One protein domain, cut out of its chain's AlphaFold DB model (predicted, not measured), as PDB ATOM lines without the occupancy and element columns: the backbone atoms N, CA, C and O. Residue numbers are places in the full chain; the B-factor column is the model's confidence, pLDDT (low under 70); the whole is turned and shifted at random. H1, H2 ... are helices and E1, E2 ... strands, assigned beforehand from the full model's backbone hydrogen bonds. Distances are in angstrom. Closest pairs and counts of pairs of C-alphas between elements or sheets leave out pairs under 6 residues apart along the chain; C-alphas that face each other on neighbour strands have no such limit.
ATOM      1  N   SER A  21      15.477   1.692 -77.922       41.44
ATOM      2  CA  SER A  21      15.409   1.014 -79.188       41.44
ATOM      3  C   SER A  21      16.834   1.019 -79.722       41.44
ATOM      4  O   SER A  21      17.417   2.073 -79.983       41.44
ATOM      5  N   GLU A  22      17.382  -0.166 -79.985       43.47
ATOM      6  CA  GLU A  22      18.230  -0.329 -81.168       43.47
ATOM      7  C   GLU A  22      17.334  -0.105 -82.402       43.47
ATOM      8  O   GLU A  22      17.124  -0.976 -83.242       43.47
ATOM      9  N   GLU A  23      16.707   1.070 -82.493       41.59
ATOM     10  CA  GLU A  23      16.076   1.491 -83.716       41.59
ATOM     11  C   GLU A  23      17.226   1.728 -84.667       41.59
ATOM     12  O   GLU A  23      18.100   2.566 -84.450       41.59
ATOM     13  N   SER A  24      17.200   0.912 -85.709       43.16
ATOM     14  CA  SER A  24      18.020   0.914 -86.908       43.16
ATOM     15  C   SER A  24      17.951   2.242 -87.694       43.16
ATOM     16  O   SER A  24      17.626   2.291 -88.880       43.16
ATOM     17  N   GLY A  25      18.173   3.350 -86.996       39.84
ATOM     18  CA  GLY A  25      18.007   4.711 -87.458       39.84
ATOM     19  C   GLY A  25      19.202   5.146 -88.287       39.84
ATOM     20  O   GLY A  25      20.335   5.138 -87.815       39.84
ATOM     21  N   GLY A  26      18.925   5.562 -89.519       47.59
ATOM     22  CA  GLY A  26      19.862   6.256 -90.395       47.59
ATOM     23  C   GLY A  26      20.913   5.364 -91.033       47.59
ATOM     24  O   GLY A  26      21.047   5.445 -92.236       47.59
ATOM     25  N   TYR A  27      21.585   4.500 -90.272       56.41
ATOM     26  CA  TYR A  27      22.891   3.927 -90.618       56.41
ATOM     27  C   TYR A  27      22.847   2.408 -90.797       56.41
ATOM     28  O   TYR A  27      23.575   1.653 -90.154       56.41
ATOM     29  N   LYS A  28      21.947   1.951 -91.666       66.38
ATOM     30  CA  LYS A  28      21.922   0.561 -92.133       66.38
ATOM     31  C   LYS A  28      22.929   0.397 -93.270       66.38
ATOM     32  O   LYS A  28      22.944   1.263 -94.145       66.38
ATOM     33  N   PRO A  29      23.725  -0.683 -93.316       71.94
ATOM     34  CA  PRO A  29      24.424  -1.057 -94.538       71.94
ATOM     35  C   PRO A  29      23.436  -1.075 -95.708       71.94
ATOM     36  O   PRO A  29      22.365  -1.673 -95.610       71.94
ATOM     37  N   VAL A  30      23.771  -0.377 -96.789       75.94
ATOM     38  CA  VAL A  30      23.018  -0.444 -98.037       75.94
ATOM     39  C   VAL A  30      23.432  -1.729 -98.730       75.94
ATOM     40  O   VAL A  30      24.614  -1.937 -99.011       75.94
ATOM     41  N   GLU A  31      22.463  -2.590 -99.018       79.44
ATOM     42  CA  GLU A  31      22.716  -3.725 -99.895       79.44
ATOM     43  C   GLU A  31      23.063  -3.204-101.290       79.44
ATOM     44  O   GLU A  31      22.251  -2.567-101.964       79.44
ATOM     45  N   LEU A  32      24.300  -3.451-101.722       82.75
ATOM     46  CA  LEU A  32      24.708  -3.142-103.085       82.75
ATOM     47  C   LEU A  32      24.058  -4.135-104.041       82.75
ATOM     48  O   LEU A  32      24.285  -5.343-103.930       82.75
ATOM     49  N   SER A  33      23.320  -3.621-105.026       87.19
ATOM     50  CA  SER A  33      22.891  -4.446-106.152       87.19
ATOM     51  C   SER A  33      24.110  -5.002-106.899       87.19
ATOM     52  O   SER A  33      25.214  -4.447-106.846       87.19
ATOM     53  N   SER A  34      23.911  -6.103-107.622       89.06
ATOM     54  CA  SER A  34      24.945  -6.699-108.473       89.06
ATOM     55  C   SER A  34      25.504  -5.696-109.487       89.06
ATOM     56  O   SER A  34      26.717  -5.637-109.674       89.06
ATOM     57  N   GLU A  35      24.640  -4.877-110.086       88.31
ATOM     58  CA  GLU A  35      25.012  -3.834-111.048       88.31
ATOM     59  C   GLU A  35      25.921  -2.776-110.415       88.31
ATOM     60  O   GLU A  35      26.992  -2.478-110.944       88.31
ATOM     61  N   TRP A  36      25.544  -2.258-109.240       86.06
ATOM     62  CA  TRP A  36      26.360  -1.286-108.512       86.06
ATOM     63  C   TRP A  36      27.707  -1.877-108.103       86.06
ATOM     64  O   TRP A  36      28.740  -1.232-108.286       86.06
ATOM     65  N   ARG A  37      27.726  -3.119-107.604       90.56
ATOM     66  CA  ARG A  37      28.975  -3.811-107.268       90.56
ATOM     67  C   ARG A  37      29.891  -3.917-108.487       90.56
ATOM     68  O   ARG A  37      31.047  -3.515-108.403       90.56
ATOM     69  N   GLN A  38      29.377  -4.395-109.619       91.88
ATOM     70  CA  GLN A  38      30.152  -4.529-110.855       91.88
ATOM     71  C   GLN A  38      30.687  -3.182-111.357       91.88
ATOM     72  O   GLN A  38      31.837  -3.108-111.792       91.88
ATOM     73  N   ALA A  39      29.897  -2.108-111.260       90.44
ATOM     74  CA  ALA A  39      30.335  -0.766-111.635       90.44
ATOM     75  C   ALA A  39      31.508  -0.283-110.762       90.44
ATOM     76  O   ALA A  39      32.516   0.200-111.283       90.44
ATOM     77  N   LEU A  40      31.425  -0.471-109.440       92.06
ATOM     78  CA  LEU A  40      32.499  -0.111-108.509       92.06
ATOM     79  C   LEU A  40      33.761  -0.958-108.723       92.06
ATOM     80  O   LEU A  40      34.865  -0.412-108.741       92.06
ATOM     81  N   GLU A  41      33.615  -2.267-108.947       94.62
ATOM     82  CA  GLU A  41      34.730  -3.159-109.292       94.62
ATOM     83  C   GLU A  41      35.396  -2.736-110.607       94.62
ATOM     84  O   GLU A  41      36.624  -2.742-110.724       94.62
ATOM     85  N   GLN A  42      34.607  -2.310-111.598       93.19
ATOM     86  CA  GLN A  42      35.126  -1.814-112.867       93.19
ATOM     87  C   GLN A  42      35.895  -0.496-112.699       93.19
ATOM     88  O   GLN A  42      36.968  -0.359-113.288       93.19
ATOM     89  N   LEU A  43      35.383   0.447-111.899       91.62
ATOM     90  CA  LEU A  43      36.083   1.693-111.569       91.62
ATOM     91  C   LEU A  43      37.399   1.398-110.848       91.62
ATOM     92  O   LEU A  43      38.450   1.858-111.291       91.62
ATOM     93  N   LYS A  44      37.358   0.567-109.801       94.56
ATOM     94  CA  LYS A  44      38.537   0.142-109.036       94.56
ATOM     95  C   LYS A  44      39.583  -0.506-109.944       94.56
ATOM     96  O   LYS A  44      40.745  -0.131-109.888       94.56
ATOM     97  N   ARG A  45      39.172  -1.403-110.845       95.25
ATOM     98  CA  ARG A  45      40.076  -2.077-111.793       95.25
ATOM     99  C   ARG A  45      40.690  -1.138-112.835       95.25
ATOM    100  O   ARG A  45      41.820  -1.358-113.248       95.25
ATOM    101  N   LYS A  46      39.936  -0.151-113.330       93.81
ATOM    102  CA  LYS A  46      40.379   0.723-114.434       93.81
ATOM    103  C   LYS A  46      41.141   1.959-113.972       93.81
ATOM    104  O   LYS A  46      41.958   2.472-114.727       93.81
ATOM    105  N   LEU A  47      40.812   2.484-112.793       94.12
ATOM    106  CA  LEU A  47      41.222   3.822-112.363       94.12
ATOM    107  C   LEU A  47      42.098   3.815-111.110       94.12
ATOM    108  O   LEU A  47      42.575   4.879-110.723       94.12
ATOM    109  N   LEU A  48      42.329   2.655-110.494       96.50
ATOM    110  CA  LEU A  48      43.259   2.515-109.380       96.50
ATOM    111  C   LEU A  48      44.384   1.548-109.744       96.50
ATOM    112  O   LEU A  48      44.145   0.490-110.325       96.50
ATOM    113  N   MET A  49      45.606   1.885-109.339       97.69
ATOM    114  CA  MET A  49      46.679   0.901-109.188       97.69
ATOM    115  C   MET A  49      46.858   0.638-107.701       97.69
ATOM    116  O   MET A  49      47.038   1.578-106.927       97.69
ATOM    117  N   ILE A  50      46.773  -0.626-107.301       97.75
ATOM    118  CA  ILE A  50      46.809  -1.023-105.898       97.75
ATOM    119  C   ILE A  50      47.964  -1.994-105.685       97.75
ATOM    120  O   ILE A  50      48.078  -2.992-106.393       97.75
ATOM    121  N   GLU A  51      48.786  -1.703-104.684       97.56
ATOM    122  CA  GLU A  51      49.893  -2.538-104.229       97.56
ATOM    123  C   GLU A  51      49.737  -2.776-102.722       97.56
ATOM    124  O   GLU A  51      49.819  -1.840-101.921       97.56
ATOM    125  N   ASP A  52      49.505  -4.026-102.325       96.38
ATOM    126  CA  ASP A  52      49.542  -4.419-100.917       96.38
ATOM    127  C   ASP A  52      50.998  -4.550-100.462       96.38
ATOM    128  O   ASP A  52      51.685  -5.518-100.775       96.38
ATOM    129  N   VAL A  53      51.471  -3.558 -99.705       97.75
ATOM    130  CA  VAL A  53      52.819  -3.529 -99.113       97.75
ATOM    131  C   VAL A  53      52.900  -4.488 -97.922       97.75
ATOM    132  O   VAL A  53      53.933  -5.100 -97.667       97.75
ATOM    133  N   LYS A  54      51.802  -4.606 -97.171       97.38
ATOM    134  CA  LYS A  54      51.625  -5.557 -96.073       97.38
ATOM    135  C   LYS A  54      50.164  -5.979 -96.012       97.38
ATOM    136  O   LYS A  54      49.284  -5.128 -95.921       97.38
ATOM    137  N   ILE A  55      49.910  -7.280 -95.967       95.00
ATOM    138  CA  ILE A  55      48.568  -7.821 -95.741       95.00
ATOM    139  C   ILE A  55      48.319  -7.884 -94.228       95.00
ATOM    140  O   ILE A  55      49.174  -8.351 -93.475       95.00
ATOM    141  N   GLY A  56      47.186  -7.339 -93.784       93.88
ATOM    142  CA  GLY A  56      46.734  -7.419 -92.393       93.88
ATOM    143  C   GLY A  56      45.996  -8.725 -92.098       93.88
ATOM    144  O   GLY A  56      45.647  -9.469 -93.013       93.88
ATOM    145  N   ASP A  57      45.732  -8.982 -90.826       92.75
ATOM    146  CA  ASP A  57      45.031 -10.170 -90.324       92.75
ATOM    147  C   ASP A  57      43.716  -9.837 -89.598       92.75
ATOM    148  O   ASP A  57      42.961 -10.743 -89.247       92.75
ATOM    149  N   GLY A  58      43.420  -8.550 -89.399       92.25
ATOM    150  CA  GLY A  58      42.184  -8.099 -88.770       92.25
ATOM    151  C   GLY A  58      40.990  -7.973 -89.730       92.25
ATOM    152  O   GLY A  58      41.059  -8.371 -90.898       92.25
ATOM    153  N   PRO A  59      39.877  -7.380 -89.256       93.38
ATOM    154  CA  PRO A  59      38.665  -7.197 -90.049       93.38
ATOM    155  C   PRO A  59      38.901  -6.465 -91.373       93.38
ATOM    156  O   PRO A  59      39.759  -5.585 -91.474       93.38
ATOM    157  N   LEU A  60      38.105  -6.799 -92.390       94.50
ATOM    158  CA  LEU A  60      38.187  -6.140 -93.688       94.50
ATOM    159  C   LEU A  60      37.475  -4.789 -93.710       94.50
ATOM    160  O   LEU A  60      36.319  -4.681 -93.301       94.50
ATOM    161  N   ALA A  61      38.120  -3.805 -94.334       94.69
ATOM    162  CA  ALA A  61      37.457  -2.627 -94.870       94.69
ATOM    163  C   ALA A  61      36.457  -3.051 -95.953       94.69
ATOM    164  O   ALA A  61      36.840  -3.519 -97.026       94.69
ATOM    165  N   ALA A  62      35.175  -2.865 -95.670       93.31
ATOM    166  CA  ALA A  62      34.073  -3.282 -96.523       93.31
ATOM    167  C   ALA A  62      32.966  -2.221 -96.535       93.31
ATOM    168  O   ALA A  62      32.912  -1.343 -95.674       93.31
ATOM    169  N   VAL A  63      32.086  -2.308 -97.522       90.19
ATOM    170  CA  VAL A  63      30.892  -1.479 -97.666       90.19
ATOM    171  C   VAL A  63      29.982  -1.679 -96.453       90.19
ATOM    172  O   VAL A  63      29.810  -2.792 -95.956       90.19
ATOM    173  N   GLY A  64      29.401  -0.589 -95.951       87.06
ATOM    174  CA  GLY A  64      28.532  -0.629 -94.775       87.06
ATOM    175  C   GLY A  64      29.287  -0.697 -93.444       87.06
ATOM    176  O   GLY A  64      28.689  -1.025 -92.419       87.06
ATOM    177  N   ARG A  65      30.592  -0.405 -93.445       89.25
ATOM    178  CA  ARG A  65      31.437  -0.345 -92.246       89.25
ATOM    179  C   ARG A  65      31.986   1.057 -92.041       89.25
ATOM    180  O   ARG A  65      32.185   1.803 -92.996       89.25
ATOM    181  N   LYS A  66      32.289   1.388 -90.787       91.31
ATOM    182  CA  LYS A  66      33.206   2.485 -90.484       91.31
ATOM    183  C   LYS A  66      34.614   1.973 -90.752       91.31
ATOM    184  O   LYS A  66      35.013   0.956 -90.189       91.31
ATOM    185  N   VAL A  67      35.336   2.655 -91.626       93.81
ATOM    186  CA  VAL A  67      36.701   2.319 -92.031       93.81
ATOM    187  C   VAL A  67      37.601   3.468 -91.610       93.81
ATOM    188  O   VAL A  67      37.359   4.601 -92.023       93.81
ATOM    189  N   THR A  68      38.631   3.170 -90.821       95.50
ATOM    190  CA  THR A  68      39.639   4.141 -90.387       95.50
ATOM    191  C   THR A  68      41.012   3.696 -90.869       95.50
ATOM    192  O   THR A  68      41.410   2.548 -90.667       95.50
ATOM    193  N   ALA A  69      41.744   4.604 -91.502       97.75
ATOM    194  CA  ALA A  69      43.116   4.382 -91.935       97.75
ATOM    195  C   ALA A  69      43.984   5.592 -91.599       97.75
ATOM    196  O   ALA A  69      43.525   6.723 -91.703       97.75
ATOM    197  N   ASP A  70      45.253   5.369 -91.282       97.88
ATOM    198  CA  ASP A  70      46.251   6.434 -91.342       97.88
ATOM    199  C   ASP A  70      46.739   6.549 -92.781       97.88
ATOM    200  O   ASP A  70      47.227   5.568 -93.353       97.88
ATOM    201  N   ILE A  71      46.592   7.734 -93.374       98.00
ATOM    202  CA  ILE A  71      46.969   7.973 -94.764       98.00
ATOM    203  C   ILE A  71      48.014   9.072 -94.897       98.00
ATOM    204  O   ILE A  71      48.021  10.064 -94.166       98.00
ATOM    205  N   GLU A  72      48.866   8.912 -95.899       97.62
ATOM    206  CA  GLU A  72      49.678   9.973 -96.470       97.62
ATOM    207  C   GLU A  72      49.296  10.159 -97.938       97.62
ATOM    208  O   GLU A  72      49.288   9.195 -98.703       97.62
ATOM    209  N   VAL A  73      48.990  11.394 -98.330       97.00
ATOM    210  CA  VAL A  73      48.541  11.738 -99.686       97.00
ATOM    211  C   VAL A  73      49.527  12.700-100.327       97.00
ATOM    212  O   VAL A  73      49.877  13.717 -99.728       97.00
ATOM    213  N   ARG A  74      49.933  12.413-101.562       96.19
ATOM    214  CA  ARG A  74      50.808  13.258-102.393       96.19
ATOM    215  C   ARG A  74      50.369  13.218-103.853       96.19
ATOM    216  O   ARG A  74      49.720  12.261-104.272       96.19
ATOM    217  N   TYR A  75      50.737  14.233-104.630       94.31
ATOM    218  CA  TYR A  75      50.526  14.204-106.079       94.31
ATOM    219  C   TYR A  75      51.521  13.244-106.735       94.31
ATOM    220  O   TYR A  75      52.684  13.173-106.340       94.31
ATOM    221  N   ALA A  76      51.075  12.517-107.758       91.94
ATOM    222  CA  ALA A  76      51.942  11.622-108.522       91.94
ATOM    223  C   ALA A  76      52.880  12.382-109.484       91.94
ATOM    224  O   ALA A  76      53.905  11.844-109.890       91.94
ATOM    225  N   SER A  77      52.533  13.625-109.844       83.94
ATOM    226  CA  SER A  77      53.163  14.443-110.893       83.94
ATOM    227  C   SER A  77      54.517  15.070-110.526       83.94
ATOM    228  O   SER A  77      55.126  15.696-111.388       83.94
ATOM    229  N   GLY A  78      55.043  14.855-109.312       65.44
ATOM    230  CA  GLY A  78      56.460  15.135-109.038       65.44
ATOM    231  C   GLY A  78      56.781  16.186-107.978       65.44
ATOM    232  O   GLY A  78      57.790  16.871-108.104       65.44
ATOM    233  N   ASP A  79      56.024  16.252-106.885       64.50
ATOM    234  CA  ASP A  79      56.535  16.844-105.647       64.50
ATOM    235  C   ASP A  79      56.316  15.850-104.501       64.50
ATOM    236  O   ASP A  79      55.195  15.419-104.233       64.50
ATOM    237  N   SER A  80      57.401  15.405-103.861       66.44
ATOM    238  CA  SER A  80      57.357  14.319-102.860       66.44
ATOM    239  C   SER A  80      56.747  14.759-101.528       66.44
ATOM    240  O   SER A  80      56.654  13.962-100.594       66.44
ATOM    241  N   LYS A  81      56.371  16.036-101.408       89.44
ATOM    242  CA  LYS A  81      55.829  16.581-100.174       89.44
ATOM    243  C   LYS A  81      54.402  16.065 -99.949       89.44
ATOM    244  O   LYS A  81      53.557  16.191-100.838       89.44
ATOM    245  N   PRO A  82      54.096  15.534 -98.754       92.94
ATOM    246  CA  PRO A  82      52.738  15.133 -98.434       92.94
ATOM    247  C   PRO A  82      51.818  16.361 -98.393       92.94
ATOM    248  O   PRO A  82      52.105  17.350 -97.716       92.94
ATOM    249  N   ILE A  83      50.700  16.270 -99.111       93.31
ATOM    250  CA  ILE A  83      49.563  17.200 -99.048       93.31
ATOM    251  C   ILE A  83      48.832  17.009 -97.719       93.31
ATOM    252  O   ILE A  83      48.369  17.962 -97.097       93.31
ATOM    253  N   TYR A  84      48.728  15.751 -97.291       94.62
ATOM    254  CA  TYR A  84      48.042  15.359 -96.077       94.62
ATOM    255  C   TYR A  84      48.743  14.175 -95.427       94.62
ATOM    256  O   TYR A  84      49.181  13.256 -96.120       94.62
ATOM    257  N   ARG A  85      48.811  14.198 -94.095       95.38
ATOM    258  CA  ARG A  85      49.182  13.054 -93.267       95.38
ATOM    259  C   ARG A  85      48.273  13.033 -92.045       95.38
ATOM    260  O   ARG A  85      48.248  14.009 -91.295       95.38
ATOM    261  N   GLY A  86      47.541  11.946 -91.854       94.25
ATOM    262  CA  GLY A  86      46.623  11.805 -90.728       94.25
ATOM    263  C   GLY A  86      45.516  10.783 -90.978       94.25
ATOM    264  O   GLY A  86      45.583  10.037 -91.958       94.25
ATOM    265  N   PRO A  87      44.503  10.746 -90.099       94.44
ATOM    266  CA  PRO A  87      43.420   9.783 -90.198       94.44
ATOM    267  C   PRO A  87      42.517  10.049 -91.408       94.44
ATOM    268  O   PRO A  87      42.208  11.184 -91.758       94.44
ATOM    269  N   ALA A  88      42.027   8.974 -92.001       94.75
ATOM    270  CA  ALA A  88      40.997   8.951 -93.016       94.75
ATOM    271  C   ALA A  88      39.871   8.035 -92.557       94.75
ATOM    272  O   ALA A  88      40.090   6.850 -92.311       94.75
ATOM    273  N   ILE A  89      38.673   8.597 -92.449       93.19
ATOM    274  CA  ILE A  89      37.490   7.923 -91.930       93.19
ATOM    275  C   ILE A  89      36.434   7.921 -93.025       93.19
ATOM    276  O   ILE A  89      36.086   8.972 -93.568       93.19
ATOM    277  N   SER A  90      35.937   6.735 -93.352       91.25
ATOM    278  CA  SER A  90      34.872   6.534 -94.325       91.25
ATOM    279  C   SER A  90      33.733   5.732 -93.713       91.25
ATOM    280  O   SER A  90      33.951   4.795 -92.946       91.25
ATOM    281  N   TYR A  91      32.522   6.109 -94.102       88.00
ATOM    282  CA  TYR A  91      31.268   5.461 -93.744       88.00
ATOM    283  C   TYR A  91      30.554   4.910 -94.998       88.00
ATOM    284  O   TYR A  91      29.339   4.703 -95.015       88.00
ATOM    285  N   PHE A  92      31.329   4.650 -96.058       86.25
ATOM    286  CA  PHE A  92      30.815   4.300 -97.376       86.25
ATOM    287  C   PHE A  92      29.870   3.097 -97.351       86.25
ATOM    288  O   PHE A  92      30.166   2.041 -96.784       86.25
ATOM    289  N   GLY A  93      28.736   3.247 -98.036       81.50
ATOM    290  CA  GLY A  93      27.726   2.199 -98.140       81.50
ATOM    291  C   GLY A  93      26.825   2.075 -96.922       81.50
ATOM    292  O   GLY A  93      26.160   1.055 -96.771       81.50
ATOM    293  N   MET A  94      26.786   3.082 -96.051       81.12
ATOM    294  CA  MET A  94      25.721   3.218 -95.065       81.12
ATOM    295  C   MET A  94      24.618   4.125 -95.596       81.12
ATOM    296  O   MET A  94      24.861   5.152 -96.231       81.12
ATOM    297  N   GLN A  95      23.372   3.753 -95.320       66.62
ATOM    298  CA  GLN A  95      22.244   4.649 -95.488       66.62
ATOM    299  C   GLN A  95      22.545   5.918 -94.676       66.62
ATOM    300  O   GLN A  95      23.214   5.869 -93.647       66.62
ATOM    301  N   GLY A  96      22.150   7.083 -95.186       58.81
ATOM    302  CA  GLY A  96      22.401   8.343 -94.492       58.81
ATOM    303  C   GLY A  96      23.876   8.739 -94.351       58.81
ATOM    304  O   GLY A  96      24.152   9.589 -93.514       58.81
ATOM    305  N   ASP A  97      24.793   8.196 -95.163       58.16
ATOM    306  CA  ASP A  97      26.219   8.577 -95.212       58.16
ATOM    307  C   ASP A  97      26.412  10.108 -95.146       58.16
ATOM    308  O   ASP A  97      27.105  10.642 -94.282       58.16
ATOM    309  N   VAL A  98      25.643  10.854 -95.948       57.81
ATOM    310  CA  VAL A  98      25.621  12.330 -95.943       57.81
ATOM    311  C   VAL A  98      25.314  12.922 -94.556       57.81
ATOM    312  O   VAL A  98      25.919  13.917 -94.163       57.81
ATOM    313  N   PHE A  99      24.390  12.328 -93.797       55.03
ATOM    314  CA  PHE A  99      24.074  12.758 -92.433       55.03
ATOM    315  C   PHE A  99      25.181  12.379 -91.439       55.03
ATOM    316  O   PHE A  99      25.469  13.187 -90.560       55.03
ATOM    317  N   ILE A 100      25.867  11.237 -91.604       59.28
ATOM    318  CA  ILE A 100      27.058  10.881 -90.799       59.28
ATOM    319  C   ILE A 100      28.134  11.953 -90.963       59.28
ATOM    320  O   ILE A 100      28.640  12.481 -89.973       59.28
ATOM    321  N   HIS A 101      28.439  12.323 -92.208       56.69
ATOM    322  CA  HIS A 101      29.427  13.356 -92.529       56.69
ATOM    323  C   HIS A 101      29.123  14.721 -91.872       56.69
ATOM    324  O   HIS A 101      30.035  15.539 -91.680       56.69
ATOM    325  N   ASN A 102      27.859  14.967 -91.513       57.78
ATOM    326  CA  ASN A 102      27.408  16.189 -90.854       57.78
ATOM    327  C   ASN A 102      27.344  16.071 -89.323       57.78
ATOM    328  O   ASN A 102      27.714  17.030 -88.645       57.78
ATOM    329  N   ASP A 103      26.923  14.920 -88.790       58.91
ATOM    330  CA  ASP A 103      26.644  14.719 -87.361       58.91
ATOM    331  C   ASP A 103      27.845  14.164 -86.567       58.91
ATOM    332  O   ASP A 103      27.875  14.276 -85.340       58.91
ATOM    333  N   VAL A 104      28.842  13.564 -87.230       64.50
ATOM    334  CA  VAL A 104      30.023  13.001 -86.555       64.50
ATOM    335  C   VAL A 104      31.119  14.055 -86.388       64.50
ATOM    336  O   VAL A 104      31.560  14.710 -87.336       64.50
ATOM    337  N   VAL A 105      31.585  14.194 -85.147       69.75
ATOM    338  CA  VAL A 105      32.648  15.117 -84.732       69.75
ATOM    339  C   VAL A 105      33.976  14.361 -84.666       69.75
ATOM    340  O   VAL A 105      34.548  14.153 -83.602       69.75
ATOM    341  N   GLU A 106      34.453  13.904 -85.822       76.19
ATOM    342  CA  GLU A 106      35.736  13.208 -85.942       76.19
ATOM    343  C   GLU A 106      36.637  13.934 -86.945       76.19
ATOM    344  O   GLU A 106      36.203  14.368 -88.014       76.19
ATOM    345  N   SER A 107      37.911  14.102 -86.587       83.44
ATOM    346  CA  SER A 107      38.915  14.590 -87.533       83.44
ATOM    347  C   SER A 107      39.336  13.453 -88.448       83.44
ATOM    348  O   SER A 107      39.604  12.357 -87.968       83.44
ATOM    349  N   GLY A 108      39.440  13.725 -89.747       87.81
ATOM    350  CA  GLY A 108      39.840  12.702 -90.711       87.81
ATOM    351  C   GLY A 108      38.706  12.198 -91.590       87.81
ATOM    352  O   GLY A 108      38.933  11.351 -92.442       87.81
ATOM    353  N   ILE A 109      37.486  12.711 -91.437       89.31
ATOM    354  CA  ILE A 109      36.365  12.305 -92.288       89.31
ATOM    355  C   ILE A 109      36.690  12.637 -93.753       89.31
ATOM    356  O   ILE A 109      36.833  13.811 -94.113       89.31
ATOM    357  N   LEU A 110      36.808  11.600 -94.588       91.06
ATOM    358  CA  LEU A 110      37.022  11.738 -96.027       91.06
ATOM    359  C   LEU A 110      35.818  12.432 -96.661       91.06
ATOM    360  O   LEU A 110      34.680  12.211 -96.264       91.06
ATOM    361  N   SER A 111      36.042  13.272 -97.665       88.00
ATOM    362  CA  SER A 111      34.933  13.782 -98.473       88.00
ATOM    363  C   SER A 111      34.299  12.646 -99.275       88.00
ATOM    364  O   SER A 111      35.008  11.779 -99.789       88.00
ATOM    365  N   LEU A 112      32.984  12.713 -99.487       81.56
ATOM    366  CA  LEU A 112      32.263  11.821-100.404       81.56
ATOM    367  C   LEU A 112      32.824  11.871-101.839       81.56
ATOM    368  O   LEU A 112      32.700  10.906-102.583       81.56
ATOM    369  N   GLN A 113      33.508  12.964-102.198       85.75
ATOM    370  CA  GLN A 113      34.184  13.137-103.490       85.75
ATOM    371  C   GLN A 113      35.469  12.288-103.629       85.75
ATOM    372  O   GLN A 113      36.050  12.205-104.709       85.75
ATOM    373  N   GLN A 114      35.969  11.671-102.551       91.12
ATOM    374  CA  GLN A 114      37.222  10.900-102.549       91.12
ATOM    375  C   GLN A 114      36.991   9.411-102.804       91.12
ATOM    376  O   GLN A 114      37.580   8.547-102.145       91.12
ATOM    377  N   GLN A 115      36.141   9.097-103.784       90.38
ATOM    378  CA  GLN A 115      35.769   7.717-104.080       90.38
ATOM    379  C   GLN A 115      36.976   6.849-104.459       90.38
ATOM    380  O   GLN A 115      37.002   5.672-104.114       90.38
ATOM    381  N   GLY A 116      38.017   7.415-105.075       94.25
ATOM    382  CA  GLY A 116      39.247   6.678-105.366       94.25
ATOM    383  C   GLY A 116      39.975   6.174-104.120       94.25
ATOM    384  O   GLY A 116      40.422   5.029-104.092       94.25
ATOM    385  N   ILE A 117      40.028   6.984-103.059       96.62
ATOM    386  CA  ILE A 117      40.620   6.574-101.777       96.62
ATOM    387  C   ILE A 117      39.723   5.529-101.111       96.62
ATOM    388  O   ILE A 117      40.207   4.473-100.718       96.62
ATOM    389  N   ILE A 118      38.411   5.775-101.056       95.12
ATOM    390  CA  ILE A 118      37.429   4.857-100.456       95.12
ATOM    391  C   ILE A 118      37.489   3.469-101.117       95.12
ATOM    392  O   ILE A 118      37.587   2.451-100.431       95.12
ATOM    393  N   LEU A 119      37.488   3.413-102.452       95.62
ATOM    394  CA  LEU A 119      37.585   2.160-103.203       95.62
ATOM    395  C   LEU A 119      38.959   1.495-103.063       95.62
ATOM    396  O   LEU A 119      39.039   0.267-103.035       95.62
ATOM    397  N   GLY A 120      40.031   2.281-102.953       97.25
ATOM    398  CA  GLY A 120      41.375   1.762-102.710       97.25
ATOM    399  C   GLY A 120      41.537   1.134-101.323       97.25
ATOM    400  O   GLY A 120      42.235   0.127-101.192       97.25
ATOM    401  N   LEU A 121      40.854   1.674-100.306       97.44
ATOM    402  CA  LEU A 121      40.808   1.106 -98.955       97.44
ATOM    403  C   LEU A 121      39.955  -0.169 -98.883       97.44
ATOM    404  O   LEU A 121      40.290  -1.080 -98.130       97.44
ATOM    405  N   ASN A 122      38.873  -0.271 -99.665       96.44
ATOM    406  CA  ASN A 122      38.015  -1.459 -99.665       96.44
ATOM    407  C   ASN A 122      38.823  -2.741 -99.973       96.44
ATOM    408  O   ASN A 122      39.636  -2.788-100.905       96.44
ATOM    409  N   GLY A 123      38.605  -3.785 -99.176       95.19
ATOM    410  CA  GLY A 123      39.329  -5.054 -99.227       95.19
ATOM    411  C   GLY A 123      40.688  -5.054 -98.518       95.19
ATOM    412  O   GLY A 123      41.371  -6.070 -98.563       95.19
ATOM    413  N   MET A 124      41.117  -3.955 -97.882       96.12
ATOM    414  CA  MET A 124      42.242  -4.001 -96.934       96.12
ATOM    415  C   MET A 124      41.817  -4.699 -95.641       96.12
ATOM    416  O   MET A 124      40.710  -4.475 -95.162       96.12
ATOM    417  N   ALA A 125      42.714  -5.482 -95.044       95.19
ATOM    418  CA  ALA A 125      42.567  -5.996 -93.682       95.19
ATOM    419  C   ALA A 125      43.243  -5.061 -92.668       95.19
ATOM    420  O   ALA A 125      44.273  -4.451 -92.978       95.19
ATOM    421  N   VAL A 126      42.668  -4.938 -91.467       95.62
ATOM    422  CA  VAL A 126      43.236  -4.110 -90.386       95.62
ATOM    423  C   VAL A 126      44.657  -4.583 -90.064       95.62
ATOM    424  O   VAL A 126      44.945  -5.779 -90.076       95.62
ATOM    425  N   GLY A 127      45.567  -3.632 -89.843       96.44
ATOM    426  CA  GLY A 127      47.004  -3.872 -89.681       96.44
ATOM    427  C   GLY A 127      47.782  -3.999 -91.001       96.44
ATOM    428  O   GLY A 127      49.018  -4.098 -90.974       96.44
ATOM    429  N   GLY A 128      47.079  -3.984 -92.138       97.50
ATOM    430  CA  GLY A 128      47.644  -3.979 -93.483       97.50
ATOM    431  C   GLY A 128      48.081  -2.589 -93.947       97.50
ATOM    432  O   GLY A 128      47.540  -1.569 -93.516       97.50
ATOM    433  N   LYS A 129      49.054  -2.559 -94.859       98.50
ATOM    434  CA  LYS A 129      49.582  -1.357 -95.511       98.50
ATOM    435  C   LYS A 129      49.455  -1.489 -97.023       98.50
ATOM    436  O   LYS A 129      49.855  -2.504 -97.588       98.50
ATOM    437  N   ARG A 130      48.958  -0.447 -97.680       98.00
ATOM    438  CA  ARG A 130      48.687  -0.425 -99.118       98.00
ATOM    439  C   ARG A 130      49.139   0.891 -99.729       98.00
ATOM    440  O   ARG A 130      48.930   1.951 -99.143       98.00
ATOM    441  N   ARG A 131      49.706   0.820-100.928       98.31
ATOM    442  CA  ARG A 131      49.900   1.970-101.808       98.31
ATOM    443  C   ARG A 131      48.794   1.973-102.856       98.31
ATOM    444  O   ARG A 131      48.546   0.966-103.515       98.31
ATOM    445  N   ILE A 132      48.131   3.112-103.000       98.31
ATOM    446  CA  ILE A 132      47.027   3.323-103.931       98.31
ATOM    447  C   ILE A 132      47.414   4.489-104.836       98.31
ATOM    448  O   ILE A 132      47.548   5.618-104.368       98.31
ATOM    449  N   THR A 133      47.566   4.237-106.130       97.38
ATOM    450  CA  THR A 133      47.640   5.303-107.131       97.38
ATOM    451  C   THR A 133      46.238   5.549-107.663       97.38
ATOM    452  O   THR A 133      45.649   4.677-108.302       97.38
ATOM    453  N   VAL A 134      45.697   6.731-107.383       95.88
ATOM    454  CA  VAL A 134      44.362   7.150-107.805       95.88
ATOM    455  C   VAL A 134      44.475   7.934-109.105       95.88
ATOM    456  O   VAL A 134      45.127   8.977-109.149       95.88
ATOM    457  N   SER A 135      43.830   7.441-110.164       93.69
ATOM    458  CA  SER A 135      43.700   8.173-111.426       93.69
ATOM    459  C   SER A 135      42.962   9.497-111.205       93.69
ATOM    460  O   SER A 135      41.982   9.506-110.455       93.69
ATOM    461  N   PRO A 136      43.339  10.590-111.896       90.38
ATOM    462  CA  PRO A 136      42.660  11.877-111.760       90.38
ATOM    463  C   PRO A 136      41.141  11.797-111.970       90.38
ATOM    464  O   PRO A 136      40.391  12.527-111.337       90.38
ATOM    465  N   ASN A 137      40.671  10.870-112.813       88.62
ATOM    466  CA  ASN A 137      39.244  10.685-113.106       88.62
ATOM    467  C   ASN A 137      38.441  10.114-111.926       88.62
ATOM    468  O   ASN A 137      37.217  10.040-111.998       88.62
ATOM    469  N   LEU A 138      39.121   9.668-110.868       90.12
ATOM    470  CA  LEU A 138      38.521   9.178-109.630       90.12
ATOM    471  C   LEU A 138      38.944  10.016-108.408       90.12
ATOM    472  O   LEU A 138      38.569   9.713-107.271       90.12
ATOM    473  N   VAL A 139      39.711  11.080-108.654       88.88
ATOM    474  CA  VAL A 139      39.950  12.172-107.714       88.88
ATOM    475  C   VAL A 139      38.831  13.185-107.916       88.88
ATOM    476  O   VAL A 139      38.470  13.491-109.049       88.88
ATOM    477  N   CYS A 140      38.252  13.690-106.826       85.44
ATOM    478  CA  CYS A 140      37.115  14.616-106.889       85.44
ATOM    479  C   CYS A 140      35.860  14.045-107.571       85.44
ATOM    480  O   CYS A 140      35.126  14.778-108.220       85.44
ATOM    481  N   TYR A 141      35.609  12.744-107.442       78.06
ATOM    482  CA  TYR A 141      34.502  12.091-108.125       78.06
ATOM    483  C   TYR A 141      33.149  12.451-107.494       78.06
ATOM    484  O   TYR A 141      32.831  12.013-106.389       78.06
ATOM    485  N   GLU A 142      32.322  13.198-108.221       67.00
ATOM    486  CA  GLU A 142      30.919  13.448-107.887       67.00
ATOM    487  C   GLU A 142      30.010  12.625-108.804       67.00
ATOM    488  O   GLU A 142      29.346  13.145-109.698       67.00
ATOM    489  N   GLY A 143      29.945  11.312-108.575       54.78
ATOM    490  CA  GLY A 143      29.110  10.391-109.362       54.78
ATOM    491  C   GLY A 143      27.604  10.693-109.397       54.78
ATOM    492  O   GLY A 143      26.868   9.966-110.055       54.78
ATOM    493  N   ALA A 144      27.133  11.734-108.703       39.03
ATOM    494  CA  ALA A 144      25.749  12.199-108.731       39.03
ATOM    495  C   ALA A 144      25.510  13.397-109.677       39.03
ATOM    496  O   ALA A 144      24.357  13.730-109.933       39.03
ATOM    497  N   ASP A 154      41.132  17.741-115.008       75.69
ATOM    498  CA  ASP A 154      41.301  19.200-115.017       75.69
ATOM    499  C   ASP A 154      41.934  19.645-113.686       75.69
ATOM    500  O   ASP A 154      41.237  19.739-112.673       75.69
ATOM    501  N   PRO A 155      43.248  19.939-113.659       75.31
ATOM    502  CA  PRO A 155      43.954  20.355-112.449       75.31
ATOM    503  C   PRO A 155      43.431  21.660-111.836       75.31
ATOM    504  O   PRO A 155      43.742  21.946-110.679       75.31
ATOM    505  N   SER A 156      42.664  22.469-112.577       81.06
ATOM    506  CA  SER A 156      42.035  23.678-112.036       81.06
ATOM    507  C   SER A 156      40.881  23.360-111.079       81.06
ATOM    508  O   SER A 156      40.555  24.170-110.208       81.06
ATOM    509  N   ILE A 157      40.307  22.156-111.180       83.94
ATOM    510  CA  ILE A 157      39.261  21.675-110.284       83.94
ATOM    511  C   ILE A 157      39.892  21.254-108.957       83.94
ATOM    512  O   ILE A 157      40.759  20.379-108.900       83.94
ATOM    513  N   VAL A 158      39.408  21.855-107.870       88.50
ATOM    514  CA  VAL A 158      39.752  21.491-106.492       88.50
ATOM    515  C   VAL A 158      38.545  20.904-105.779       88.50
ATOM    516  O   VAL A 158      37.427  21.398-105.898       88.50
ATOM    517  N   CYS A 159      38.776  19.878-104.975       88.38
ATOM    518  CA  CYS A 159      37.744  19.262-104.155       88.38
ATOM    519  C   CYS A 159      38.244  19.011-102.740       88.38
ATOM    520  O   CYS A 159      39.434  19.127-102.429       88.38
ATOM    521  N   ARG A 160      37.318  18.673-101.845       91.25
ATOM    522  CA  ARG A 160      37.655  18.394-100.450       91.25
ATOM    523  C   ARG A 160      38.271  17.003-100.361       91.25
ATOM    524  O   ARG A 160      37.703  16.056-100.893       91.25
ATOM    525  N   LEU A 161      39.400  16.882 -99.673       92.50
ATOM    526  CA  LEU A 161      40.032  15.610 -99.335       92.50
ATOM    527  C   LEU A 161      39.480  15.095 -98.005       92.50
ATOM    528  O   LEU A 161      38.808  14.069 -97.958       92.50
ATOM    529  N   VAL A 162      39.733  15.850 -96.936       90.69
ATOM    530  CA  VAL A 162      39.400  15.497 -95.554       90.69
ATOM    531  C   VAL A 162      38.879  16.732 -94.823       90.69
ATOM    532  O   VAL A 162      39.410  17.837 -94.981       90.69
ATOM    533  N   LYS A 163      37.856  16.533 -93.990       83.88
ATOM    534  CA  LYS A 163      37.383  17.515 -93.010       83.88
ATOM    535  C   LYS A 163      38.137  17.323 -91.688       83.88
ATOM    536  O   LYS A 163      38.163  16.222 -91.134       83.88
ATOM    537  N   LEU A 164      38.746  18.393 -91.178       77.44
ATOM    538  CA  LEU A 164      39.434  18.407 -89.887       77.44
ATOM    539  C   LEU A 164      38.570  19.123 -88.851       77.44
ATOM    540  O   LEU A 164      38.180  20.278 -89.023       77.44
ATOM    541  N   TYR A 165      38.318  18.448 -87.736       68.75
ATOM    542  CA  TYR A 165      37.587  19.001 -86.603       68.75
ATOM    543  C   TYR A 165      38.576  19.632 -85.610       68.75
ATOM    544  O   TYR A 165      38.763  19.174 -84.487       68.75
ATOM    545  N   LEU A 166      39.273  20.678 -86.061       59.00
ATOM    546  CA  LEU A 166      40.057  21.572 -85.200       59.00
ATOM    547  C   LEU A 166      39.192  22.777 -84.798       59.00
ATOM    548  O   LEU A 166      38.184  23.044 -85.450       59.00
ATOM    549  N   LYS A 167      39.612  23.562 -83.790       49.28
ATOM    550  CA  LYS A 167      38.925  24.805 -83.355       49.28
ATOM    551  C   LYS A 167      38.597  25.789 -84.502       49.28
ATOM    552  O   LYS A 167      37.728  26.631 -84.321       49.28
ATOM    553  N   ASN A 168      39.235  25.638 -85.669       52.62
ATOM    554  CA  ASN A 168      39.042  26.475 -86.857       52.62
ATOM    555  C   ASN A 168      38.456  25.725 -88.082       52.62
ATOM    556  O   ASN A 168      38.484  26.274 -89.176       52.62
ATOM    557  N   GLY A 169      37.964  24.483 -87.944       61.06
ATOM    558  CA  GLY A 169      37.217  23.782 -89.008       61.06
ATOM    559  C   GLY A 169      37.957  23.607 -90.344       61.06
ATOM    560  O   GLY A 169      37.362  23.790 -91.406       61.06
ATOM    561  N   GLY A 170      39.258  23.299 -90.307       78.62
ATOM    562  CA  GLY A 170      40.092  23.212 -91.508       78.62
ATOM    563  C   GLY A 170      39.615  22.145 -92.499       78.62
ATOM    564  O   GLY A 170      39.284  21.023 -92.120       78.62
ATOM    565  N   ILE A 171      39.616  22.478 -93.788       85.94
ATOM    566  CA  ILE A 171      39.342  21.534 -94.874       85.94
ATOM    567  C   ILE A 171      40.626  21.390 -95.680       85.94
ATOM    568  O   ILE A 171      41.156  22.382 -96.177       85.94
ATOM    569  N   ILE A 172      41.112  20.160 -95.824       91.38
ATOM    570  CA  ILE A 172      42.207  19.874 -96.749       91.38
ATOM    571  C   ILE A 172      41.603  19.675 -98.131       91.38
ATOM    572  O   ILE A 172      40.625  18.941 -98.280       91.38
ATOM    573  N   GLN A 173      42.171  20.335 -99.134       92.75
ATOM    574  CA  GLN A 173      41.729  20.252-100.522       92.75
ATOM    575  C   GLN A 173      42.815  19.636-101.397       92.75
ATOM    576  O   GLN A 173      44.006  19.750-101.107       92.75
ATOM    577  N   VAL A 174      42.386  18.995-102.478       92.31
ATOM    578  CA  VAL A 174      43.254  18.430-103.514       92.31
ATOM    579  C   VAL A 174      42.753  18.864-104.881       92.31
ATOM    580  O   VAL A 174      41.554  19.071-105.069       92.31
ATOM    581  N   ARG A 175      43.679  19.009-105.827       90.88
ATOM    582  CA  ARG A 175      43.368  19.194-107.243       90.88
ATOM    583  C   ARG A 175      42.986  17.857-107.859       90.88
ATOM    584  O   ARG A 175      43.433  16.812-107.379       90.88
ATOM    585  N   LYS A 176      42.202  17.891-108.935       89.62
ATOM    586  CA  LYS A 176      41.846  16.724-109.752       89.62
ATOM    587  C   LYS A 176      43.042  16.257-110.594       89.62
ATOM    588  O   LYS A 176      43.049  16.288-111.819       89.62
ATOM    589  N   GLU A 177      44.085  15.838-109.892       90.06
ATOM    590  CA  GLU A 177      45.339  15.292-110.398       90.06
ATOM    591  C   GLU A 177      45.561  13.901-109.808       90.06
ATOM    592  O   GLU A 177      44.978  13.554-108.786       90.06
ATOM    593  N   ALA A 178      46.431  13.105-110.425       93.25
ATOM    594  CA  ALA A 178      46.731  11.769-109.934       93.25
ATOM    595  C   ALA A 178      47.332  11.840-108.522       93.25
ATOM    596  O   ALA A 178      48.256  12.620-108.270       93.25
ATOM    597  N   LEU A 179      46.833  10.999-107.617       95.44
ATOM    598  CA  LEU A 179      47.301  10.931-106.234       95.44
ATOM    599  C   LEU A 179      48.010   9.609-105.972       95.44
ATOM    600  O   LEU A 179      47.597   8.566-106.472       95.44
ATOM    601  N   ILE A 180      49.035   9.648-105.129       97.12
ATOM    602  CA  ILE A 180      49.582   8.469-104.461       97.12
ATOM    603  C   ILE A 180      49.154   8.551-103.002       97.12
ATOM    604  O   ILE A 180      49.427   9.544-102.321       97.12
ATOM    605  N   VAL A 181      48.498   7.496-102.531       98.06
ATOM    606  CA  VAL A 181      48.042   7.342-101.154       98.06
ATOM    607  C   VAL A 181      48.739   6.143-100.535       98.06
ATOM    608  O   VAL A 181      48.567   5.013-100.985       98.06
ATOM    609  N   GLU A 182      49.531   6.387 -99.502       98.25
ATOM    610  CA  GLU A 182      50.045   5.336 -98.625       98.25
ATOM    611  C   GLU A 182      49.066   5.207 -97.464       98.25
ATOM    612  O   GLU A 182      48.893   6.159 -96.708       98.25
ATOM    613  N   ALA A 183      48.413   4.059 -97.329       98.50
ATOM    614  CA  ALA A 183      47.395   3.819 -96.318       98.50
ATOM    615  C   ALA A 183      47.804   2.673 -95.395       98.50
ATOM    616  O   ALA A 183      48.264   1.629 -95.859       98.50
ATOM    617  N   THR A 184      47.589   2.846 -94.096       98.62
ATOM    618  CA  THR A 184      47.618   1.765 -93.105       98.62
ATOM    619  C   THR A 184      46.233   1.652 -92.498       98.62
ATOM    620  O   THR A 184      45.760   2.610 -91.891       98.62
ATOM    621  N   LEU A 185      45.563   0.513 -92.679       97.62
ATOM    622  CA  LEU A 185      44.219   0.337 -92.136       97.62
ATOM    623  C   LEU A 185      44.312   0.080 -90.630       97.62
ATOM    624  O   LEU A 185      44.942  -0.891 -90.209       97.62
ATOM    625  N   THR A 186      43.699   0.946 -89.831       96.12
ATOM    626  CA  THR A 186      43.792   0.907 -88.366       96.12
ATOM    627  C   THR A 186      42.535   0.359 -87.718       96.12
ATOM    628  O   THR A 186      42.636  -0.283 -86.678       96.12
ATOM    629  N   ASP A 187      41.372   0.552 -88.339       93.94
ATOM    630  CA  ASP A 187      40.113   0.012 -87.835       93.94
ATOM    631  C   ASP A 187      39.120  -0.268 -88.970       93.94
ATOM    632  O   ASP A 187      39.052   0.447 -89.977       93.94
ATOM    633  N   SER A 188      38.316  -1.310 -88.790       93.25
ATOM    634  CA  SER A 188      37.126  -1.534 -89.590       93.25
ATOM    635  C   SER A 188      36.062  -2.224 -88.757       93.25
ATOM    636  O   SER A 188      36.212  -3.385 -88.377       93.25
ATOM    637  N   CYS A 189      34.941  -1.545 -88.545       89.38
ATOM    638  CA  CYS A 189      33.913  -1.990 -87.615       89.38
ATOM    639  C   CYS A 189      32.504  -1.790 -88.189       89.38
ATOM    640  O   CYS A 189      32.288  -0.978 -89.092       89.38
ATOM    641  N   ILE A 190      31.516  -2.484 -87.619       85.56
ATOM    642  CA  ILE A 190      30.106  -2.131 -87.826       85.56
ATOM    643  C   ILE A 190      29.766  -1.065 -86.785       85.56
ATOM    644  O   ILE A 190      29.752  -1.379 -85.588       85.56
ATOM    645  N   PRO A 191      29.528   0.196 -87.173       78.75
ATOM    646  CA  PRO A 191      29.289   1.225 -86.187       78.75
ATOM    647  C   PRO A 191      27.885   1.061 -85.594       78.75
ATOM    648  O   PRO A 191      26.904   0.818 -86.295       78.75
ATOM    649  N   VAL A 192      27.793   1.192 -84.277       73.50
ATOM    650  CA  VAL A 192      26.546   1.153 -83.516       73.50
ATOM    651  C   VAL A 192      26.290   2.558 -83.000       73.50
ATOM    652  O   VAL A 192      27.064   3.105 -82.209       73.50
ATOM    653  N   PHE A 193      25.197   3.148 -83.458       67.88
ATOM    654  CA  PHE A 193      24.786   4.492 -83.082       67.88
ATOM    655  C   PHE A 193      23.621   4.419 -82.103       67.88
ATOM    656  O   PHE A 193      22.698   3.630 -82.289       67.88
ATOM    657  N   MET A 194      23.668   5.252 -81.066       61.72
ATOM    658  CA  MET A 194      22.585   5.379 -80.098       61.72
ATOM    659  C   MET A 194      21.895   6.718 -80.319       61.72
ATOM    660  O   MET A 194      22.540   7.769 -80.388       61.72
ATOM    661  N   LYS A 195      20.566   6.680 -80.418       61.06
ATOM    662  CA  LYS A 195      19.728   7.872 -80.419       61.06
ATOM    663  C   LYS A 195      18.866   7.851 -79.165       61.06
ATOM    664  O   LYS A 195      17.973   7.025 -79.044       61.06
ATOM    665  N   ILE A 196      19.120   8.787 -78.262       62.25
ATOM    666  CA  ILE A 196      18.248   9.081 -77.129       62.25
ATOM    667  C   ILE A 196      17.473  10.347 -77.509       62.25
ATOM    668  O   ILE A 196      18.103  11.398 -77.684       62.25
ATOM    669  N   PRO A 197      16.139  10.277 -77.695       63.59
ATOM    670  CA  PRO A 197      15.330  11.428 -78.086       63.59
ATOM    671  C   PRO A 197      15.665  12.670 -77.254       63.59
ATOM    672  O   PRO A 197      15.712  12.600 -76.030       63.59
ATOM    673  N   PHE A 198      15.922  13.794 -77.929       58.56
ATOM    674  CA  PHE A 198      16.245  15.101 -77.331       58.56
ATOM    675  C   PHE A 198      17.529  15.189 -76.480       58.56
ATOM    676  O   PHE A 198      17.867  16.284 -76.043       58.56
ATOM    677  N   ILE A 199      18.262  14.089 -76.268       62.50
ATOM    678  CA  ILE A 199      19.419  14.038 -75.354       62.50
ATOM    679  C   ILE A 199      20.718  13.769 -76.107       62.50
ATOM    680  O   ILE A 199      21.720  14.445 -75.885       62.50
ATOM    681  N   TYR A 200      20.728  12.773 -76.991       59.12
ATOM    682  CA  TYR A 200      21.951  12.347 -77.658       59.12
ATOM    683  C   TYR A 200      21.648  11.707 -79.005       59.12
ATOM    684  O   TYR A 200      20.754  10.871 -79.134       59.12
ATOM    685  N   LYS A 201      22.431  12.067 -80.017       60.94
ATOM    686  CA  LYS A 201      22.439  11.401 -81.317       60.94
ATOM    687  C   LYS A 201      23.895  11.291 -81.745       60.94
ATOM    688  O   LYS A 201      24.505  12.301 -82.071       60.94
ATOM    689  N   GLY A 202      24.457  10.088 -81.710       61.72
ATOM    690  CA  GLY A 202      25.869   9.905 -82.035       61.72
ATOM    691  C   GLY A 202      26.323   8.451 -82.038       61.72
ATOM    692  O   GLY A 202      25.564   7.537 -81.694       61.72
ATOM    693  N   GLN A 203      27.557   8.237 -82.502       64.31
ATOM    694  CA  GLN A 203      28.179   6.916 -82.493       64.31
ATOM    695  C   GLN A 203      28.411   6.509 -81.046       64.31
ATOM    696  O   GLN A 203      29.110   7.199 -80.312       64.31
ATOM    697  N   PHE A 204      27.836   5.381 -80.647       60.50
ATOM    698  CA  PHE A 204      27.960   4.884 -79.286       60.50
ATOM    699  C   PHE A 204      29.111   3.888 -79.152       60.50
ATOM    700  O   PHE A 204      29.876   3.957 -78.196       60.50
ATOM    701  N   ARG A 205      29.260   2.970 -80.118       71.62
ATOM    702  CA  ARG A 205      30.371   2.007 -80.150       71.62
ATOM    703  C   ARG A 205      30.667   1.499 -81.557       71.62
ATOM    704  O   ARG A 205      29.851   1.636 -82.462       71.62
ATOM    705  N   CYS A 206      31.825   0.885 -81.728       76.38
ATOM    706  CA  CYS A 206      32.123   0.000 -82.849       76.38
ATOM    707  C   CYS A 206      31.835  -1.440 -82.418       76.38
ATOM    708  O   CYS A 206      32.222  -1.834 -81.319       76.38
ATOM    709  N   ARG A 207      31.122  -2.210 -83.243       79.31
ATOM    710  CA  ARG A 207      30.975  -3.654 -83.049       79.31
ATOM    711  C   ARG A 207      31.992  -4.366 -83.926       79.31
ATOM    712  O   ARG A 207      31.925  -4.257 -85.156       79.31
ATOM    713  N   ASP A 208      32.873  -5.119 -83.283       75.12
ATOM    714  CA  ASP A 208      33.809  -6.000 -83.968       75.12
ATOM    715  C   ASP A 208      33.037  -7.070 -84.739       75.12
ATOM    716  O   ASP A 208      32.023  -7.608 -84.283       75.12
TER     717      ASP A 208
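AT A GLANCE: This is residues 21 to 144 and 154 to 208 of the 224 residues of an uncharacterized protein of Nitrospira lenta (UniProt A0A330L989). A twisted sheet of six strands, E1, E2, E3, E4, E7 and E8, curls round the short helix H3, and the later part of the long strand E7 forms with E8 a hairpin that reaches away at one end. H1 packs on H3 at nearly a right angle, with residues 33 to 39 sticking out; a small separate hairpin, E5 and E6, lies near E3, and short H2 only grazes the big sheet. The printed part has 179 residues, with three named helices and eight named strands that follow along the chain as H1 E1 E2 E3 H2 H3 E4 E5 E6 E7 E8; the neighbour strands in both sheets are antiparallel. The class is mixed, helices and strands; the whole is compact, with a radius of gyration of the C-alphas of 16.1 A and spans of 52 by 39 by 32 A.

IN THESE COORDINATES: The longest strand, E7, holds residues 179 to 196 and measures 41.2 A, from C-alpha 179 at (47.301, 10.931, -106.234) to C-alpha 196 at (18.248, 9.081, -77.129); it bends by 83 degrees at residue 182. E2, residues 66 to 75, measures 26.1 A and bends by 64 degrees at residue 70. The other strands of this sheet are E1, residues 48 to 54, E3, residues 84 to 90, E4, residues 129 to 134, and E8, residues 200 to 207. E5 is residues 158 to 163 and E6 residues 171 to 175. H1, residues 34 to 47, measures 19.8 A and begins at C-alpha 34 at (24.945, -6.699, -108.473); H2 is residues 97 to 103 and H3 residues 115 to 121.

HOW THE PARTS SIT: E2 lies on one side of E7, with N 182 and O 72 at 2.9 A; E4, with N 132 and O 181 at 2.8 A, and E8, with N 192 and O 205 at 2.8 A, lie on the other side. Edge strand E1 pairs with E4, N 51 and O 131 at 2.9 A, and edge strand E3 with E2, N 69 and O 88 at 2.9 A. The closest C-alphas of H3 and E4 are those of Gly 116 and Val 134, 5.7 A apart. H1 and H3 touch, about perpendicular at 88 degrees, closest at the C-alphas of Lys 44 and Leu 119, 6.2 A. In the hairpin E5 and E6, N 161 and O 172 are 2.8 A apart; residues 109 to 110 pair antiparallel with residues 162 to 163 of E5. In H1, H2 and H3 every O i to N i+4 pair is within hydrogen-bond range.

THE WHOLE: The two C-alphas farthest apart are those of Ser 21 and Gly 78, 52.7 A. Residues 145 to 153 are not printed, and C-alphas 144 and 154 are 18.2 A apart across this cut. The links E1 to E2 and H2 to H3 are long. The mean pLDDT of the printed part is 83.1; among the residues under 70 are 21 to 28, 95 to 105 and 193 to 204.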